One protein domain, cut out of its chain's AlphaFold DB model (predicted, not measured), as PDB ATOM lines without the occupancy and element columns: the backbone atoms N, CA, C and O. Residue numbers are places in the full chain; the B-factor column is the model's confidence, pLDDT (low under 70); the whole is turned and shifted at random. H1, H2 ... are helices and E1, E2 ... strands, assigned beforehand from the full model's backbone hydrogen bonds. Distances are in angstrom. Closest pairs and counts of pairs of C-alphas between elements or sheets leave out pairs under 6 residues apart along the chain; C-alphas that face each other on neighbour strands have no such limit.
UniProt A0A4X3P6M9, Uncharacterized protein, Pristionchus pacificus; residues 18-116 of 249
ATOM      1  N   THR A  18     231.420  84.319 320.449       58.94
ATOM      2  CA  THR A  18     230.189  84.688 321.178       58.94
ATOM      3  C   THR A  18     230.376  85.755 322.259       58.94
ATOM      4  O   THR A  18     229.415  86.077 322.947       58.94
ATOM      5  N   TYR A  19     231.582  86.313 322.434       71.19
ATOM      6  CA  TYR A  19     231.926  87.213 323.550       71.19
ATOM      7  C   TYR A  19     232.176  88.664 323.142       71.19
ATOM      8  O   TYR A  19     233.148  89.289 323.558       71.19
ATOM      9  N   SER A  20     231.279  89.217 322.338       82.19
ATOM     10  CA  SER A  20     231.246  90.644 322.028       82.19
ATOM     11  C   SER A  20     230.390  91.410 323.041       82.19
ATOM     12  O   SER A  20     229.297  90.992 323.433       82.19
ATOM     13  N   ILE A  21     230.908  92.557 323.483       89.44
ATOM     14  CA  ILE A  21     230.128  93.554 324.218       89.44
ATOM     15  C   ILE A  21     229.100  94.154 323.265       89.44
ATOM     16  O   ILE A  21     229.405  94.392 322.098       89.44
ATOM     17  N   LYS A  22     227.900  94.438 323.761       92.31
ATOM     18  CA  LYS A  22     226.894  95.196 323.017       92.31
ATOM     19  C   LYS A  22     226.743  96.590 323.596       92.31
ATOM     20  O   LYS A  22     226.925  96.774 324.795       92.31
ATOM     21  N   CYS A  23     226.368  97.552 322.764       94.00
ATOM     22  CA  CYS A  23     226.054  98.908 323.195       94.00
ATOM     23  C   CYS A  23     224.804  99.432 322.489       94.00
ATOM     24  O   CYS A  23     224.564  99.127 321.327       94.00
ATOM     25  N   ILE A  24     224.017 100.251 323.184       95.56
ATOM     26  CA  ILE A  24     222.827 100.881 322.613       95.56
ATOM     27  C   ILE A  24     223.227 102.062 321.732       95.56
ATOM     28  O   ILE A  24     223.969 102.948 322.167       95.56
ATOM     29  N   VAL A  25     222.689 102.088 320.516       94.06
ATOM     30  CA  VAL A  25     222.847 103.162 319.530       94.06
ATOM     31  C   VAL A  25     221.497 103.555 318.950       94.06
ATOM     32  O   VAL A  25     220.519 102.813 319.035       94.06
ATOM     33  N   LYS A  26     221.443 104.722 318.313       94.00
ATOM     34  CA  LYS A  26     220.286 105.184 317.554       94.00
ATOM     35  C   LYS A  26     220.423 104.773 316.092       94.00
ATOM     36  O   LYS A  26     221.233 105.321 315.354       94.00
ATOM     37  N   SER A  27     219.600 103.831 315.657       91.44
ATOM     38  CA  SER A  27     219.366 103.509 314.254       91.44
ATOM     39  C   SER A  27     218.399 104.510 313.621       91.44
ATOM     40  O   SER A  27     217.413 104.923 314.233       91.44
ATOM     41  N   ALA A  28     218.649 104.877 312.362       88.69
ATOM     42  CA  ALA A  28     217.737 105.730 311.597       88.69
ATOM     43  C   ALA A  28     216.399 105.039 311.278       88.69
ATOM     44  O   ALA A  28     215.403 105.720 311.054       88.69
ATOM     45  N   VAL A  29     216.376 103.700 311.258       90.50
ATOM     46  CA  VAL A  29     215.205 102.904 310.851       90.50
ATOM     47  C   VAL A  29     214.453 102.351 312.059       90.50
ATOM     48  O   VAL A  29     213.229 102.419 312.103       90.50
ATOM     49  N   ALA A  30     215.179 101.813 313.042       91.81
ATOM     50  CA  ALA A  30     214.595 101.045 314.144       91.81
ATOM     51  C   ALA A  30     214.569 101.786 315.494       91.81
ATOM     52  O   ALA A  30     214.131 101.223 316.492       91.81
ATOM     53  N   GLY A  31     215.033 103.039 315.557       94.19
ATOM     54  CA  GLY A  31     215.163 103.752 316.829       94.19
ATOM     55  C   GLY A  31     216.345 103.226 317.644       94.19
ATOM     56  O   GLY A  31     217.436 103.094 317.100       94.19
ATOM     57  N   LEU A  32     216.171 102.965 318.941       95.31
ATOM     58  CA  LEU A  32     217.260 102.439 319.774       95.31
ATOM     59  C   LEU A  32     217.440 100.938 319.552       95.31
ATOM     60  O   LEU A  32     216.494 100.169 319.696       95.31
ATOM     61  N   ILE A  33     218.664 100.530 319.229       94.19
ATOM     62  CA  ILE A  33     219.028  99.130 319.001       94.19
ATOM     63  C   ILE A  33     220.313  98.780 319.747       94.19
ATOM     64  O   ILE A  33     221.098  99.663 320.090       94.19
ATOM     65  N   GLU A  34     220.552  97.486 319.944       93.56
ATOM     66  CA  GLU A  34     221.842  96.971 320.398       93.56
ATOM     67  C   GLU A  34     222.769  96.744 319.200       93.56
ATOM     68  O   GLU A  34     222.445  95.985 318.286       93.56
ATOM     69  N   GLU A  35     223.933  97.382 319.216       89.94
ATOM     70  CA  GLU A  35     225.008  97.164 318.258       89.94
ATOM     71  C   GLU A  35     226.110  96.318 318.893       89.94
ATOM     72  O   GLU A  35     226.520  96.543 320.036       89.94
ATOM     73  N   GLU A  36     226.576  95.327 318.143       89.38
ATOM     74  CA  GLU A  36     227.660  94.449 318.552       89.38
ATOM     75  C   GLU A  36     229.013  95.142 318.366       89.38
ATOM     76  O   GLU A  36     229.368  95.578 317.271       89.38
ATOM     77  N   CYS A  37     229.789  95.238 319.442       87.38
ATOM     78  CA  CYS A  37     231.110  95.843 319.411       87.38
ATOM     79  C   CYS A  37     232.189  94.861 318.954       87.38
ATOM     80  O   CYS A  37     232.093  93.647 319.136       87.38
ATOM     81  N   HIS A  38     233.298  95.415 318.454       85.81
ATOM     82  CA  HIS A  38     234.514  94.647 318.183       85.81
ATOM     83  C   HIS A  38     234.922  93.813 319.420       85.81
ATOM     84  O   HIS A  38     234.864  94.345 320.531       85.81
ATOM     85  N   PRO A  39     235.465  92.588 319.268       83.56
ATOM     86  CA  PRO A  39     235.848  91.709 320.389       83.56
ATOM     87  C   PRO A  39     236.832  92.282 321.426       83.56
ATOM     88  O   PRO A  39     237.039  91.698 322.480       83.56
ATOM     89  N   ASN A  40     237.450  93.429 321.134       83.62
ATOM     90  CA  ASN A  40     238.408  94.103 322.019       83.62
ATOM     91  C   ASN A  40     237.768  95.290 322.758       83.62
ATOM     92  O   ASN A  40     238.473  96.094 323.379       83.62
ATOM     93  N   ALA A  41     236.460  95.480 322.596       89.38
ATOM     94  CA  ALA A  41     235.703  96.450 323.355       89.38
ATOM     95  C   ALA A  41     235.521  95.944 324.787       89.38
ATOM     96  O   ALA A  41     235.345  94.755 325.032       89.38
ATOM     97  N   VAL A  42     235.572  96.874 325.731       91.88
ATOM     98  CA  VAL A  42     235.437  96.611 327.168       91.88
ATOM     99  C   VAL A  42     234.223  97.326 327.765       91.88
ATOM    100  O   VAL A  42     233.995  97.262 328.971       91.88
ATOM    101  N   GLY A  43     233.451  98.045 326.945       94.00
ATOM    102  CA  GLY A  43     232.293  98.799 327.404       94.00
ATOM    103  C   GLY A  43     231.727  99.764 326.375       94.00
ATOM    104  O   GLY A  43     232.038  99.680 325.185       94.00
ATOM    105  N   CYS A  44     230.934 100.711 326.867       95.19
ATOM    106  CA  CYS A  44     230.184 101.672 326.072       95.19
ATOM    107  C   CYS A  44     230.465 103.110 326.516       95.19
ATOM    108  O   CYS A  44     230.627 103.409 327.701       95.19
ATOM    109  N   ARG A  45     230.471 104.020 325.547       95.31
ATOM    110  CA  ARG A  45     230.498 105.466 325.735       95.31
ATOM    111  C   ARG A  45     229.076 106.004 325.815       95.31
ATOM    112  O   ARG A  45     228.156 105.493 325.183       95.31
ATOM    113  N   ILE A  46     228.922 107.097 326.548       95.81
ATOM    114  CA  ILE A  46     227.655 107.782 326.782       95.81
ATOM    115  C   ILE A  46     227.904 109.281 326.597       95.81
ATOM    116  O   ILE A  46     228.917 109.810 327.064       95.81
ATOM    117  N   GLN A  47     227.009 109.972 325.899       95.00
ATOM    118  CA  GLN A  47     227.069 111.425 325.749       95.00
ATOM    119  C   GLN A  47     225.860 112.061 326.413       95.00
ATOM    120  O   GLN A  47     224.755 111.532 326.327       95.00
ATOM    121  N   PHE A  48     226.089 113.210 327.037       95.56
ATOM    122  CA  PHE A  48     225.044 114.042 327.599       95.56
ATOM    123  C   PHE A  48     225.143 115.471 327.087       95.56
ATOM    124  O   PHE A  48     226.229 116.060 327.024       95.56
ATOM    125  N   GLU A  49     223.979 116.030 326.785       92.81
ATOM    126  CA  GLU A  49     223.761 117.434 326.460       92.81
ATOM    127  C   GLU A  49     222.611 117.937 327.328       92.81
ATOM    128  O   GLU A  49     221.544 117.324 327.357       92.81
ATOM    129  N   GLU A  50     222.859 118.989 328.110       86.81
ATOM    130  CA  GLU A  50     221.862 119.584 329.018       86.81
ATOM    131  C   GLU A  50     221.149 118.562 329.932       86.81
ATOM    132  O   GLU A  50     219.988 118.721 330.296       86.81
ATOM    133  N   SER A  51     221.861 117.510 330.357       84.62
ATOM    134  CA  SER A  51     221.349 116.390 331.179       84.62
ATOM    135  C   SER A  51     220.468 115.364 330.453       84.62
ATOM    136  O   SER A  51     219.943 114.453 331.089       84.62
ATOM    137  N   SER A  52     220.339 115.455 329.132       92.31
ATOM    138  CA  SER A  52     219.688 114.438 328.302       92.31
ATOM    139  C   SER A  52     220.719 113.504 327.665       92.31
ATOM    140  O   SER A  52     221.817 113.937 327.307       92.31
ATOM    141  N   ILE A  53     220.390 112.213 327.542       95.38
ATOM    142  CA  ILE A  53     221.259 111.249 326.855       95.38
ATOM    143  C   ILE A  53     221.225 111.538 325.355       95.38
ATOM    144  O   ILE A  53     220.170 111.487 324.720       95.38
ATOM    145  N   VAL A  54     222.402 111.754 324.775       94.88
ATOM    146  CA  VAL A  54     222.600 111.848 323.331       94.88
ATOM    147  C   VAL A  54     223.125 110.509 322.829       94.88
ATOM    148  O   VAL A  54     224.283 110.137 323.038       94.88
ATOM    149  N   TRP A  55     222.250 109.759 322.169       93.88
ATOM    150  CA  TRP A  55     222.582 108.451 321.619       93.88
ATOM    151  C   TRP A  55     223.490 108.580 320.396       93.88
ATOM    152  O   TRP A  55     223.205 109.355 319.482       93.88
ATOM    153  N   TYR A  56     224.566 107.789 320.364       92.56
ATOM    154  CA  TYR A  56     225.411 107.670 319.177       92.56
ATOM    155  C   TYR A  56     224.574 107.154 318.013       92.56
ATOM    156  O   TYR A  56     223.810 106.202 318.168       92.56
ATOM    157  N   GLN A  57     224.714 107.786 316.853       91.31
ATOM    158  CA  GLN A  57     224.065 107.306 315.647       91.31
ATOM    159  C   GLN A  57     224.766 106.026 315.185       91.31
ATOM    160  O   GLN A  57     225.993 105.993 315.102       91.31
ATOM    161  N   GLN A  58     223.985 105.000 314.857       87.25
ATOM    162  CA  GLN A  58     224.496 103.799 314.214       87.25
ATOM    163  C   GLN A  58     225.198 104.207 312.915       87.25
ATOM    164  O   GLN A  58     224.581 104.817 312.036       87.25
ATOM    165  N   SER A  59     226.483 103.887 312.798       73.12
ATOM    166  CA  SER A  59     227.297 104.236 311.640       73.12
ATOM    167  C   SER A  59     228.122 103.035 311.211       73.12
ATOM    168  O   SER A  59     228.871 102.471 311.999       73.12
ATOM    169  N   HIS A  60     228.023 102.668 309.934       66.44
ATOM    170  CA  HIS A  60     228.906 101.665 309.330       66.44
ATOM    171  C   HIS A  60     230.307 102.224 309.026       66.44
ATOM    172  O   HIS A  60     231.200 101.483 308.615       66.44
ATOM    173  N   LEU A  61     230.495 103.537 309.181       59.84
ATOM    174  CA  LEU A  61     231.762 104.206 308.944       59.84
ATOM    175  C   LEU A  61     232.524 104.277 310.271       59.84
ATOM    176  O   LEU A  61     232.069 104.902 311.225       59.84
ATOM    177  N   TYR A  62     233.689 103.625 310.313       55.69
ATOM    178  CA  TYR A  62     234.589 103.514 311.468       55.69
ATOM    179  C   TYR A  62     235.260 104.847 311.855       55.69
ATOM    180  O   TYR A  62     236.485 104.943 311.942       55.69
ATOM    181  N   ASP A  63     234.490 105.903 312.092       54.84
ATOM    182  CA  ASP A  63     235.027 107.115 312.695       54.84
ATOM    183  C   ASP A  63     235.127 106.916 314.214       54.84
ATOM    184  O   ASP A  63     234.119 106.792 314.906       54.84
ATOM    185  N   ARG A  64     236.354 106.911 314.753       52.69
ATOM    186  CA  ARG A  64     236.668 106.765 316.193       52.69
ATOM    187  C   ARG A  64     235.893 107.723 317.110       52.69
ATOM    188  O   ARG A  64     235.751 107.437 318.303       52.69
ATOM    189  N   ASN A  65     235.425 108.855 316.582       51.03
ATOM    190  CA  ASN A  65     234.618 109.830 317.318       51.03
ATOM    191  C   ASN A  65     233.108 109.541 317.287       51.03
ATOM    192  O   ASN A  65     232.372 110.144 318.065       51.03
ATOM    193  N   GLN A  66     232.658 108.617 316.437       60.75
ATOM    194  CA  GLN A  66     231.271 108.151 316.330       60.75
ATOM    195  C   GLN A  66     231.051 106.766 316.952       60.75
ATOM    196  O   GLN A  66     229.914 106.315 317.046       60.75
ATOM    197  N   LEU A  67     232.112 106.096 317.410       78.06
ATOM    198  CA  LEU A  67     231.991 104.769 318.006       78.06
ATOM    199  C   LEU A  67     231.445 104.855 319.431       78.06
ATOM    200  O   LEU A  67     232.051 105.467 320.314       78.06
ATOM    201  N   VAL A  68     230.319 104.177 319.648       92.06
ATOM    202  CA  VAL A  68     229.758 103.916 320.976       92.06
ATOM    203  C   VAL A  68     230.649 102.971 321.789       92.06
ATOM    204  O   VAL A  68     230.683 103.050 323.010       92.06
ATOM    205  N   CYS A  69     231.395 102.086 321.131       91.06
ATOM    206  CA  CYS A  69     232.207 101.071 321.788       91.06
ATOM    207  C   CYS A  69     233.482 101.678 322.385       91.06
ATOM    208  O   CYS A  69     234.204 102.437 321.737       91.06
ATOM    209  N   MET A  70     233.780 101.303 323.623       91.19
ATOM    210  CA  MET A  70     234.972 101.713 324.358       91.19
ATOM    211  C   MET A  70     236.011 100.596 324.330       91.19
ATOM    212  O   MET A  70     235.692  99.444 324.618       91.19
ATOM    213  N   HIS A  71     237.268 100.927 324.034       88.94
ATOM    214  CA  HIS A  71     238.362  99.954 324.025       88.94
ATOM    215  C   HIS A  71     239.141  99.923 325.341       88.94
ATOM    216  O   HIS A  71     239.142 100.877 326.123       88.94
ATOM    217  N   ALA A  72     239.843  98.810 325.570       87.25
ATOM    218  CA  ALA A  72     240.742  98.676 326.707       87.25
ATOM    219  C   ALA A  72     241.757  99.832 326.752       87.25
ATOM    220  O   ALA A  72     242.318 100.218 325.726       87.25
ATOM    221  N   ARG A  73     242.027 100.338 327.963       86.69
ATOM    222  CA  ARG A  73     242.975 101.435 328.247       86.69
ATOM    223  C   ARG A  73     242.595 102.804 327.674       86.69
ATOM    224  O   ARG A  73     243.411 103.717 327.739       86.69
ATOM    225  N   GLU A  74     241.385 102.973 327.140       89.19
ATOM    226  CA  GLU A  74     240.893 104.302 326.761       89.19
ATOM    227  C   GLU A  74     240.652 105.186 327.994       89.19
ATOM    228  O   GLU A  74     241.013 106.362 327.996       89.19
ATOM    229  N   TYR A  75     240.106 104.595 329.061       88.06
ATOM    230  CA  TYR A  75     239.891 105.245 330.352       88.06
ATOM    231  C   TYR A  75     240.555 104.447 331.474       88.06
ATOM    232  O   TYR A  75     240.757 103.236 331.365       88.06
ATOM    233  N   ALA A  76     240.901 105.142 332.558       86.81
ATOM    234  CA  ALA A  76     241.565 104.544 333.715       86.81
ATOM    235  C   ALA A  76     240.611 103.737 334.616       86.81
ATOM    236  O   ALA A  76     241.063 102.858 335.345       86.81
ATOM    237  N   SER A  77     239.310 104.034 334.579       90.81
ATOM    238  CA  SER A  77     238.285 103.411 335.421       90.81
ATOM    239  C   SER A  77     237.250 102.645 334.598       90.81
ATOM    240  O   SER A  77     237.048 102.911 333.413       90.81
ATOM    241  N   THR A  78     236.554 101.723 335.261       91.50
ATOM    242  CA  THR A  78     235.434 100.945 334.708       91.50
ATOM    243  C   THR A  78     234.233 101.815 334.352       91.50
ATOM    244  O   THR A  78     233.549 101.563 333.367       91.50
ATOM    245  N   GLN A  79     233.996 102.879 335.112       94.88
ATOM    246  CA  GLN A  79     232.970 103.873 334.824       94.88
ATOM    247  C   GLN A  79     233.458 105.265 335.203       94.88
ATOM    248  O   GLN A  79     234.338 105.417 336.059       94.88
ATOM    249  N   GLY A  80     232.880 106.285 334.588       95.38
ATOM    250  CA  GLY A  80     233.185 107.665 334.926       95.38
ATOM    251  C   GLY A  80     232.563 108.648 333.955       95.38
ATOM    252  O   GLY A  80     231.934 108.256 332.974       95.38
ATOM    253  N   CYS A  81     232.753 109.928 334.253       96.12
ATOM    254  CA  CYS A  81     232.340 111.039 333.413       96.12
ATOM    255  C   CYS A  81     233.432 112.105 333.362       96.12
ATOM    256  O   CYS A  81     234.236 112.248 334.283       96.12
ATOM    257  N   VAL A  82     233.434 112.878 332.280       94.75
ATOM    258  CA  VAL A  82     234.263 114.067 332.119       94.75
ATOM    259  C   VAL A  82     233.465 115.165 331.426       94.75
ATOM    260  O   VAL A  82     232.853 114.941 330.378       94.75
ATOM    261  N   THR A  83     233.502 116.370 331.988       94.88
ATOM    262  CA  THR A  83     232.950 117.565 331.340       94.88
ATOM    263  C   THR A  83     233.943 118.086 330.304       94.88
ATOM    264  O   THR A  83     235.119 118.308 330.598       94.88
ATOM    265  N   LYS A  84     233.489 118.269 329.065       91.56
ATOM    266  CA  LYS A  84     234.267 118.909 328.000       91.56
ATOM    267  C   LYS A  84     234.181 120.434 328.128       91.56
ATOM    268  O   LYS A  84     233.176 120.938 328.622       91.56
ATOM    269  N   PRO A  85     235.173 121.191 327.618       91.56
ATOM    270  CA  PRO A  85     235.118 122.658 327.607       91.56
ATOM    271  C   PRO A  85     233.884 123.237 326.901       91.56
ATOM    272  O   PRO A  85     233.471 124.347 327.202       91.56
ATOM    273  N   SER A  86     233.288 122.478 325.980       88.62
ATOM    274  CA  SER A  86     232.040 122.821 325.297       88.62
ATOM    275  C   SER A  86     230.783 122.679 326.167       88.62
ATOM    276  O   SER A  86     229.699 122.983 325.694       88.62
ATOM    277  N   GLY A  87     230.896 122.186 327.404       88.38
ATOM    278  CA  GLY A  87     229.767 121.943 328.307       88.38
ATOM    279  C   GLY A  87     229.160 120.540 328.205       88.38
ATOM    280  O   GLY A  87     228.483 120.106 329.131       88.38
ATOM    281  N   HIS A  88     229.456 119.781 327.145       91.50
ATOM    282  CA  HIS A  88     229.000 118.393 327.022       91.50
ATOM    283  C   HIS A  88     229.679 117.489 328.052       91.50
ATOM    284  O   HIS A  88     230.885 117.597 328.295       91.50
ATOM    285  N   ILE A  89     228.931 116.528 328.592       95.06
ATOM    286  CA  ILE A  89     229.476 115.517 329.499       95.06
ATOM    287  C   ILE A  89     229.624 114.210 328.723       95.06
ATOM    288  O   ILE A  89     228.689 113.736 328.079       95.06
ATOM    289  N   ARG A  90     230.821 113.623 328.768       94.75
ATOM    290  CA  ARG A  90     231.074 112.280 328.239       94.75
ATOM    291  C   ARG A  90     231.249 111.324 329.393       94.75
ATOM    292  O   ARG A  90     232.169 111.507 330.185       94.75
ATOM    293  N   CYS A  91     230.402 110.312 329.447       96.31
ATOM    294  CA  CYS A  91     230.510 109.235 330.410       96.31
ATOM    295  C   CYS A  91     230.865 107.924 329.715       96.31
ATOM    296  O   CYS A  91     230.796 107.799 328.490       96.31
ATOM    297  N   TRP A  92     231.267 106.943 330.506       96.38
ATOM    298  CA  TRP A  92     231.516 105.591 330.044       96.38
ATOM    299  C   TRP A  92     231.139 104.583 331.119       96.38
ATOM    300  O   TRP A  92     231.134 104.888 332.314       96.38
ATOM    301  N   CYS A  93     230.840 103.375 330.666       96.44
ATOM    302  CA  CYS A  93     230.617 102.206 331.495       96.44
ATOM    303  C   CYS A  93     231.342 101.015 330.874       96.44
ATOM    304  O   CYS A  93     231.419 100.891 329.652       96.44
ATOM    305  N   SER A  94     231.870 100.131 331.709       93.69
ATOM    306  CA  SER A  94     232.394  98.834 331.302       93.69
ATOM    307  C   SER A  94     231.359  97.760 331.579       93.69
ATOM    308  O   SER A  94     230.704  97.801 332.620       93.69
ATOM    309  N   SER A  95     231.270  96.769 330.701       85.62
ATOM    310  CA  SER A  95     230.462  95.577 330.939       85.62
ATOM    311  C   SER A  95     231.349  94.347 330.860       85.62
ATOM    312  O   SER A  95     232.166  94.235 329.950       85.62
ATOM    313  N   SER A  96     231.193  93.426 331.809       82.25
ATOM    314  CA  SER A  96     231.702  92.056 331.685       82.25
ATOM    315  C   SER A  96     230.656  91.108 331.096       82.25
ATOM    316  O   SER A  96     230.978  89.967 330.775       82.25
ATOM    317  N   SER A  97     229.408  91.568 330.963       83.00
ATOM    318  CA  SER A  97     228.314  90.829 330.346       83.00
ATOM    319  C   SER A  97     228.094  91.276 328.899       83.00
ATOM    320  O   SER A  97     228.464  92.376 328.488       83.00
ATOM    321  N   HIS A  98     227.418  90.428 328.129       85.62
ATOM    322  CA  HIS A  98     227.046  90.692 326.734       85.62
ATOM    323  C   HIS A  98     225.888  91.691 326.588       85.62
ATOM    324  O   HIS A  98     225.486  92.010 325.473       85.62
ATOM    325  N   SER A  99     225.311  92.147 327.702       90.94
ATOM    326  CA  SER A  99     224.236  93.136 327.709       90.94
ATOM    327  C   SER A  99     224.807  94.554 327.653       90.94
ATOM    328  O   SER A  99     225.857  94.809 328.256       90.94
ATOM    329  N   PRO A 100     224.107  95.504 327.014       94.31
ATOM    330  CA  PRO A 100     224.544  96.889 326.988       94.31
ATOM    331  C   PRO A 100     224.581  97.498 328.390       94.31
ATOM    332  O   PRO A 100     223.578  97.509 329.099       94.31
ATOM    333  N   CYS A 101     225.731  98.049 328.788       96.19
ATOM    334  CA  CYS A 101     225.824  98.807 330.039       96.19
ATOM    335  C   CYS A 101     225.288 100.236 329.892       96.19
ATOM    336  O   CYS A 101     224.893 100.846 330.879       96.19
ATOM    337  N   ASN A 102     225.233 100.784 328.674       96.88
ATOM    338  CA  ASN A 102     224.750 102.140 328.412       96.88
ATOM    339  C   ASN A 102     223.219 102.217 328.307       96.88
ATOM    340  O   ASN A 102     222.686 102.939 327.470       96.88
ATOM    341  N   THR A 103     222.495 101.484 329.153       97.19
ATOM    342  CA  THR A 103     221.040 101.656 329.276       97.19
ATOM    343  C   THR A 103     220.710 103.049 329.799       97.19
ATOM    344  O   THR A 103     221.540 103.684 330.452       97.19
ATOM    345  N   GLU A 104     219.493 103.530 329.542       96.50
ATOM    346  CA  GLU A 104     219.041 104.839 330.030       96.50
ATOM    347  C   GLU A 104     219.199 104.960 331.553       96.50
ATOM    348  O   GLU A 104     219.842 105.889 332.042       96.50
ATOM    349  N   SER A 105     218.717 103.961 332.297       96.75
ATOM    350  CA  SER A 105     218.824 103.912 333.759       96.75
ATOM    351  C   SER A 105     220.277 103.968 334.247       96.75
ATOM    352  O   SER A 105     220.615 104.788 335.103       96.75
ATOM    353  N   THR A 106     221.158 103.145 333.672       96.56
ATOM    354  CA  THR A 106     222.571 103.102 334.082       96.56
ATOM    355  C   THR A 106     223.285 104.401 333.728       96.56
ATOM    356  O   THR A 106     224.034 104.942 334.537       96.56
ATOM    357  N   SER A 107     223.003 104.946 332.547       96.88
ATOM    358  CA  SER A 107     223.576 106.205 332.078       96.88
ATOM    359  C   SER A 107     223.211 107.361 333.007       96.88
ATOM    360  O   SER A 107     224.096 108.096 333.447       96.88
ATOM    361  N   LEU A 108     221.929 107.500 333.358       96.88
ATOM    362  CA  LEU A 108     221.461 108.534 334.285       96.88
ATOM    363  C   LEU A 108     222.038 108.349 335.689       96.88
ATOM    364  O   LEU A 108     222.409 109.329 336.330       96.88
ATOM    365  N   SER A 109     222.162 107.106 336.160       96.19
ATOM    366  CA  SER A 109     222.795 106.802 337.446       96.19
ATOM    367  C   SER A 109     224.252 107.280 337.489       96.19
ATOM    368  O   SER A 109     224.649 107.989 338.415       96.19
ATOM    369  N   ILE A 110     225.027 106.978 336.442       96.19
ATOM    370  CA  ILE A 110     226.426 107.409 336.312       96.19
ATOM    371  C   ILE A 110     226.524 108.942 336.255       96.19
ATOM    372  O   ILE A 110     227.365 109.526 336.942       96.19
ATOM    373  N   LEU A 111     225.649 109.607 335.490       96.56
ATOM    374  CA  LEU A 111     225.614 111.071 335.437       96.56
ATOM    375  C   LEU A 111     225.290 111.679 336.808       96.56
ATOM    376  O   LEU A 111     225.963 112.614 337.237       96.56
ATOM    377  N   ASN A 112     224.288 111.150 337.506       95.88
ATOM    378  CA  ASN A 112     223.882 111.655 338.816       95.88
ATOM    379  C   ASN A 112     224.996 111.500 339.850       95.88
ATOM    380  O   ASN A 112     225.255 112.436 340.598       95.88
ATOM    381  N   GLN A 113     225.698 110.363 339.856       95.25
ATOM    382  CA  GLN A 113     226.858 110.160 340.725       95.25
ATOM    383  C   GLN A 113     227.976 111.177 340.440       95.25
ATOM    384  O   GLN A 113     228.682 111.590 341.357       95.25
ATOM    385  N   TYR A 114     228.140 111.578 339.178       95.06
ATOM    386  CA  TYR A 114     229.131 112.571 338.774       95.06
ATOM    387  C   TYR A 114     228.740 114.003 339.161       95.06
ATOM    388  O   TYR A 114     229.580 114.748 339.662       95.06
ATOM    389  N   LEU A 115     227.483 114.395 338.937       94.50
ATOM    390  CA  LEU A 115     226.992 115.745 339.240       94.50
ATOM    391  C   LEU A 115     226.774 115.972 340.738       94.50
ATOM    392  O   LEU A 115     226.973 117.080 341.234       94.50
ATOM    393  N   TYR A 116     226.387 114.919 341.454       94.44
ATOM    394  CA  TYR A 116     226.078 114.942 342.878       94.44
ATOM    395  C   TYR A 116     226.901 113.864 343.588       94.44
ATOM    396  O   TYR A 116     226.346 112.856 344.042       94.44
TER     397      TYR A 116
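Overview. This is residues 18 to 116 of the 249 residues of an uncharacterized protein of Pristionchus pacificus (UniProt A0A4X3P6M9). A strongly twisted sheet of five strands, built round the long strand E3, has helix H1 across one face, while the small hairpin of E1 and E2 is partly face to face with the sheet as a sandwich, two sheets facing each other. The 99 printed residues hold seven named strands, E1 to E7, then H1; the class is mixed, helices and strands. Both sheets are antiparallel, and the larger is branched at E3. The whole is compact, with a radius of gyration of the C-alphas of 12.7 A and spans of 37 by 30 by 24 A.

Along the chain. E3, residues 41 to 49, runs 24.3 A from C-alpha 41 at (235.703, 96.450, 323.355). E4 is residues 52 to 54, E5 69 to 71, E6 79 to 83 and E7 89 to 94, 17.0 A long. E1 is residues 22 to 27 and E2 31 to 36. H1, residues 104 to 115, spans 16.3 A and ends at C-alpha 115 at (226.992, 115.745, 339.240).

Arrangement. E4 and E5 lie on one side of E3, E7 on the other, with N 54 and O 47 at 2.8 A, N 42 and O 70 at 2.8 A, and N 46 and O 91 at 2.8 A. E6 and E7 form a hairpin, with N 82 and O 90 at 2.8 A. H1 is on this sheet at a height of 8.1 A, across the strands; the closest C-alphas of E6 and H1, Cys 81 and Tyr 114, are 6.4 A apart. In H1 every O i to N i+4 pair is within hydrogen-bond range. E1 and E2 form a hairpin, with N 25 and O 33 at 2.9 A. The closest C-alphas of E1 and E3, Cys 23 and Cys 44, are 5.7 A apart. E1 and H1 are apart.

Size, cuts and confidence. The C-alphas farthest apart, Thr 18 and Pro 85, are 38.8 A apart. The printed part has no cut. The link E4 to E5 is long. Residue 18 and residues 60 to 66 have pLDDT under 70.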